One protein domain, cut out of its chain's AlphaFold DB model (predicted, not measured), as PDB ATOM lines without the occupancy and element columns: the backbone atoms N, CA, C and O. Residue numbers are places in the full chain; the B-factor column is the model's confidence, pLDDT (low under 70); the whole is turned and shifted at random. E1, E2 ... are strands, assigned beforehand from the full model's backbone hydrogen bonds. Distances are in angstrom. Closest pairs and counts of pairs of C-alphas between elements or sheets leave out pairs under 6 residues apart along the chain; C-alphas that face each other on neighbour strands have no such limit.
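AT A GLANCE: This is residues 2 to 42 of the 42 residues of an uncharacterized protein of Mariniphaga anaerophila (UniProt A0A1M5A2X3). With little regular structure, this is a small domain made mostly of loops, with one short hairpin, E1 and E2, in which E2 lies at the edge and the 15-residue link between the two strands folds back, its residues 27 to 28 pairing with residues 19 to 20 of E1. Before it comes a long unnamed stretch, residues 2 to 18. The printed part has 41 residues with two named strands, E1 then E2, antiparallel, and no named helix; the class is all strand, though the strands hold only 6 residues. It is compact, with a radius of gyration of the C-alphas of 8.8 A and spans of 26 by 18 by 15 A.

HOW THE PARTS SIT: E1, residues 19 to 21, and E2, residues 37 to 39, form an antiparallel hairpin, with 139 degrees between their directions. C-alphas 20 and 38 face each other at 5.0 A. N 38 and O 20 are within hydrogen-bond range at 2.7 A. Residues 19 to 20 of E1 also pair antiparallel with residues 27 to 28.

IN THESE COORDINATES: E1 begins at C-alpha 19 (-45.974, -11.072, -38.970) and measures 6.8 A from first to last C-alpha. E2 measures 6.5 A and ends at C-alpha 39 (-46.887, -13.878, -35.561).

THE WHOLE: The C-alphas of Ser 2 and Asn 42, the two farthest apart, are 27.8 A apart. The printed part has no cut, and the link from E1 to E2 is long. Mean pLDDT of the printed part is 71.0; residues 2 to 16 and 41 to 42 are under 70.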
ATOM      1  N   SER A   2     -49.005 -14.462 -56.187       51.38
ATOM      2  CA  SER A   2     -47.596 -14.382 -55.770       51.38
ATOM      3  C   SER A   2     -47.463 -13.546 -54.499       51.38
ATOM      4  O   SER A   2     -47.541 -12.325 -54.561       51.38
ATOM      5  N   LYS A   3     -47.268 -14.194 -53.344       55.00
ATOM      6  CA  LYS A   3     -47.091 -13.527 -52.041       55.00
ATOM      7  C   LYS A   3     -45.889 -12.566 -52.082       55.00
ATOM      8  O   LYS A   3     -44.735 -12.991 -52.173       55.00
ATOM      9  N   THR A   4     -46.181 -11.268 -52.066       63.66
ATOM     10  CA  THR A   4     -45.317 -10.187 -52.571       63.66
ATOM     11  C   THR A   4     -44.113  -9.852 -51.682       63.66
ATOM     12  O   THR A   4     -43.106  -9.368 -52.195       63.66
ATOM     13  N   ALA A   5     -44.157 -10.117 -50.369       59.91
ATOM     14  CA  ALA A   5     -43.109  -9.635 -49.463       59.91
ATOM     15  C   ALA A   5     -41.839 -10.496 -49.454       59.91
ATOM     16  O   ALA A   5     -40.754  -9.944 -49.341       59.91
ATOM     17  N   CYS A   6     -41.915 -11.821 -49.653       57.56
ATOM     18  CA  CYS A   6     -40.685 -12.633 -49.687       57.56
ATOM     19  C   CYS A   6     -39.799 -12.384 -50.911       57.56
ATOM     20  O   CYS A   6     -38.635 -12.771 -50.893       57.56
ATOM     21  N   LYS A   7     -40.327 -11.757 -51.970       60.03
ATOM     22  CA  LYS A   7     -39.524 -11.371 -53.139       60.03
ATOM     23  C   LYS A   7     -38.817 -10.026 -52.961       60.03
ATOM     24  O   LYS A   7     -37.852  -9.770 -53.671       60.03
ATOM     25  N   LYS A   8     -39.253  -9.179 -52.023       57.53
ATOM     26  CA  LYS A   8     -38.623  -7.883 -51.748       57.53
ATOM     27  C   LYS A   8     -37.883  -7.966 -50.415       57.53
ATOM     28  O   LYS A   8     -38.489  -7.803 -49.361       57.53
ATOM     29  N   LYS A   9     -36.570  -8.225 -50.480       52.91
ATOM     30  CA  LYS A   9     -35.657  -8.257 -49.318       52.91
ATOM     31  C   LYS A   9     -35.688  -6.958 -48.491       52.91
ATOM     32  O   LYS A   9     -35.359  -6.999 -47.317       52.91
ATOM     33  N   ASP A  10     -36.181  -5.862 -49.073       52.34
ATOM     34  CA  ASP A  10     -36.250  -4.531 -48.458       52.34
ATOM     35  C   ASP A  10     -37.685  -4.054 -48.159       52.34
ATOM     36  O   ASP A  10     -38.018  -2.876 -48.280       52.34
ATOM     37  N   PHE A  11     -38.601  -4.962 -47.798       56.34
ATOM     38  CA  PHE A  11     -39.940  -4.550 -47.361       56.34
ATOM     39  C   PHE A  11     -39.876  -3.952 -45.941       56.34
ATOM     40  O   PHE A  11     -40.284  -4.582 -44.965       56.34
ATOM     41  N   LYS A  12     -39.353  -2.723 -45.817       52.69
ATOM     42  CA  LYS A  12     -39.472  -1.873 -44.622       52.69
ATOM     43  C   LYS A  12     -40.943  -1.514 -44.433       52.69
ATOM     44  O   LYS A  12     -41.431  -0.507 -44.942       52.69
ATOM     45  N   ASN A  13     -41.691  -2.386 -43.763       55.97
ATOM     46  CA  ASN A  13     -43.066  -2.078 -43.407       55.97
ATOM     47  C   ASN A  13     -43.069  -1.222 -42.140       55.97
ATOM     48  O   ASN A  13     -42.470  -1.596 -41.133       55.97
ATOM     49  N   LYS A  14     -43.727  -0.068 -42.251       56.56
ATOM     50  CA  LYS A  14     -43.821   1.004 -41.261       56.56
ATOM     51  C   LYS A  14     -44.143   0.469 -39.855       56.56
ATOM     52  O   LYS A  14     -45.135  -0.232 -39.667       56.56
ATOM     53  N   GLU A  15     -43.254   0.802 -38.922       60.09
ATOM     54  CA  GLU A  15     -43.379   0.959 -37.459       60.09
ATOM     55  C   GLU A  15     -43.985  -0.148 -36.572       60.09
ATOM     56  O   GLU A  15     -43.763  -0.104 -35.366       60.09
ATOM     57  N   ASN A  16     -44.671  -1.182 -37.077       68.38
ATOM     58  CA  ASN A  16     -45.123  -2.294 -36.219       68.38
ATOM     59  C   ASN A  16     -45.427  -3.590 -37.002       68.38
ATOM     60  O   ASN A  16     -46.587  -3.913 -37.291       68.38
ATOM     61  N   PRO A  17     -44.406  -4.355 -37.419       78.06
ATOM     62  CA  PRO A  17     -44.637  -5.628 -38.086       78.06
ATOM     63  C   PRO A  17     -45.277  -6.643 -37.126       78.06
ATOM     64  O   PRO A  17     -44.709  -6.984 -36.098       78.06
ATOM     65  N   LYS A  18     -46.454  -7.163 -37.493       83.06
ATOM     66  CA  LYS A  18     -47.183  -8.199 -36.732       83.06
ATOM     67  C   LYS A  18     -46.824  -9.620 -37.167       83.06
ATOM     68  O   LYS A  18     -47.062 -10.574 -36.429       83.06
ATOM     69  N   PHE A  19     -46.279  -9.778 -38.371       83.06
ATOM     70  CA  PHE A  19     -45.974 -11.072 -38.970       83.06
ATOM     71  C   PHE A  19     -44.580 -11.074 -39.593       83.06
ATOM     72  O   PHE A  19     -44.213 -10.170 -40.334       83.06
ATOM     73  N   GLU A  20     -43.820 -12.129 -39.342       83.06
ATOM     74  CA  GLU A  20     -42.510 -12.399 -39.923       83.06
ATOM     75  C   GLU A  20     -42.567 -13.671 -40.764       83.06
ATOM     76  O   GLU A  20     -43.214 -14.645 -40.391       83.06
ATOM     77  N   CYS A  21     -41.877 -13.715 -41.898       82.44
ATOM     78  CA  CYS A  21     -41.736 -14.960 -42.631       82.44
ATOM     79  C   CYS A  21     -40.643 -15.851 -42.028       82.44
ATOM     80  O   CYS A  21     -39.467 -15.501 -42.101       82.44
ATOM     81  N   LYS A  22     -40.995 -17.074 -41.603       81.12
ATOM     82  CA  LYS A  22     -40.022 -18.059 -41.077       81.12
ATOM     83  C   LYS A  22     -38.886 -18.420 -42.043       81.12
ATOM     84  O   LYS A  22     -37.849 -18.884 -41.598       81.12
ATOM     85  N   LYS A  23     -39.105 -18.300 -43.359       79.44
ATOM     86  CA  LYS A  23     -38.141 -18.738 -44.388       79.44
ATOM     87  C   LYS A  23     -37.261 -17.603 -44.907       79.44
ATOM     88  O   LYS A  23     -36.101 -17.829 -45.207       79.44
ATOM     89  N   CYS A  24     -37.846 -16.421 -45.097       77.38
ATOM     90  CA  CYS A  24     -37.195 -15.308 -45.788       77.38
ATOM     91  C   CYS A  24     -36.886 -14.119 -44.858       77.38
ATOM     92  O   CYS A  24     -36.266 -13.164 -45.304       77.38
ATOM     93  N   GLY A  25     -37.348 -14.139 -43.598       75.19
ATOM     94  CA  GLY A  25     -37.142 -13.055 -42.629       75.19
ATOM     95  C   GLY A  25     -37.953 -11.782 -42.903       75.19
ATOM     96  O   GLY A  25     -37.828 -10.805 -42.175       75.19
ATOM     97  N   ALA A  26     -38.802 -11.770 -43.939       79.94
ATOM     98  CA  ALA A  26     -39.607 -10.602 -44.287       79.94
ATOM     99  C   ALA A  26     -40.626 -10.277 -43.187       79.94
ATOM    100  O   ALA A  26     -41.441 -11.129 -42.829       79.94
ATOM    101  N   LYS A  27     -40.614  -9.032 -42.707       80.19
ATOM    102  CA  LYS A  27     -41.514  -8.518 -41.671       80.19
ATOM    103  C   LYS A  27     -42.618  -7.666 -42.292       80.19
ATOM    104  O   LYS A  27     -42.362  -6.755 -43.075       80.19
ATOM    105  N   VAL A  28     -43.869  -7.964 -41.963       80.44
ATOM    106  CA  VAL A  28     -45.054  -7.303 -42.512       80.44
ATOM    107  C   VAL A  28     -46.146  -7.134 -41.461       80.44
ATOM    108  O   VAL A  28     -46.202  -7.826 -40.452       80.44
ATOM    109  N   THR A  29     -47.069  -6.218 -41.724       80.19
ATOM    110  CA  THR A  29     -48.260  -5.986 -40.900       80.19
ATOM    111  C   THR A  29     -49.408  -6.953 -41.198       80.19
ATOM    112  O   THR A  29     -50.205  -7.230 -40.310       80.19
ATOM    113  N   LYS A  30     -49.496  -7.480 -42.430       80.19
ATOM    114  CA  LYS A  30     -50.570  -8.377 -42.891       80.19
ATOM    115  C   LYS A  30     -50.038  -9.765 -43.233       80.19
ATOM    116  O   LYS A  30     -49.086  -9.874 -44.003       80.19
ATOM    117  N   GLU A  31     -50.709 -10.800 -42.742       79.44
ATOM    118  CA  GLU A  31     -50.347 -12.207 -42.945       79.44
ATOM    119  C   GLU A  31     -50.246 -12.598 -44.431       79.44
ATOM    120  O   GLU A  31     -49.293 -13.248 -44.859       79.44
ATOM    121  N   GLU A  32     -51.177 -12.109 -45.247       77.06
ATOM    122  CA  GLU A  32     -51.294 -12.433 -46.674       77.06
ATOM    123  C   GLU A  32     -50.082 -11.993 -47.509       77.06
ATOM    124  O   GLU A  32     -49.820 -12.523 -48.592       77.06
ATOM    125  N   LYS A  33     -49.305 -11.026 -47.004       76.75
ATOM    126  CA  LYS A  33     -48.128 -10.508 -47.707       76.75
ATOM    127  C   LYS A  33     -46.917 -11.439 -47.604       76.75
ATOM    128  O   LYS A  33     -46.008 -11.307 -48.424       76.75
ATOM    129  N   VAL A  34     -46.889 -12.384 -46.659       78.44
ATOM    130  CA  VAL A  34     -45.751 -13.294 -46.425       78.44
ATOM    131  C   VAL A  34     -46.091 -14.750 -46.729       78.44
ATOM    132  O   VAL A  34     -47.212 -15.213 -46.539       78.44
ATOM    133  N   CYS A  35     -45.103 -15.509 -47.218       78.19
ATOM    134  CA  CYS A  35     -45.334 -16.893 -47.636       78.19
ATOM    135  C   CYS A  35     -45.511 -17.881 -46.488       78.19
ATOM    136  O   CYS A  35     -46.405 -18.725 -46.571       78.19
ATOM    137  N   LYS A  36     -44.712 -17.732 -45.428       79.75
ATOM    138  CA  LYS A  36     -44.773 -18.527 -44.199       79.75
ATOM    139  C   LYS A  36     -44.886 -17.604 -42.981       79.75
ATOM    140  O   LYS A  36     -43.887 -17.433 -42.278       79.75
ATOM    141  N   PRO A  37     -46.051 -16.972 -42.775       82.56
ATOM    142  CA  PRO A  37     -46.253 -16.051 -41.667       82.56
ATOM    143  C   PRO A  37     -46.010 -16.716 -40.313       82.56
ATOM    144  O   PRO A  37     -46.440 -17.838 -40.049       82.56
ATOM    145  N   LYS A  38     -45.338 -15.982 -39.439       84.50
ATOM    146  CA  LYS A  38     -45.165 -16.236 -38.015       84.50
ATOM    147  C   LYS A  38     -45.570 -14.961 -37.304       84.50
ATOM    148  O   LYS A  38     -45.030 -13.905 -37.606       84.50
ATOM    149  N   LYS A  39     -46.519 -15.039 -36.376       85.31
ATOM    150  CA  LYS A  39     -46.887 -13.878 -35.561       85.31
ATOM    151  C   LYS A  39     -45.682 -13.452 -34.727       85.31
ATOM    152  O   LYS A  39     -45.110 -14.277 -34.014       85.31
ATOM    153  N   ILE A  40     -45.305 -12.186 -34.842       82.81
ATOM    154  CA  ILE A  40     -44.358 -11.544 -33.938       82.81
ATOM    155  C   ILE A  40     -45.201 -11.152 -32.726       82.81
ATOM    156  O   ILE A  40     -46.052 -10.271 -32.823       82.81
ATOM    157  N   LYS A  41     -45.066 -11.894 -31.626       68.06
ATOM    158  CA  LYS A  41     -45.604 -11.457 -30.338       68.06
ATOM    159  C   LYS A  41     -44.567 -10.489 -29.776       68.06
ATOM    160  O   LYS A  41     -43.460 -10.929 -29.479       68.06
ATOM    161  N   ASN A  42     -44.894  -9.200 -29.777       55.59
ATOM    162  CA  ASN A  42     -44.210  -8.239 -28.919       55.59
ATOM    163  C   ASN A  42     -44.664  -8.460 -27.477       55.59
ATOM    164  O   ASN A  42     -45.851  -8.832 -27.314       55.59
TER     165      ASN A  42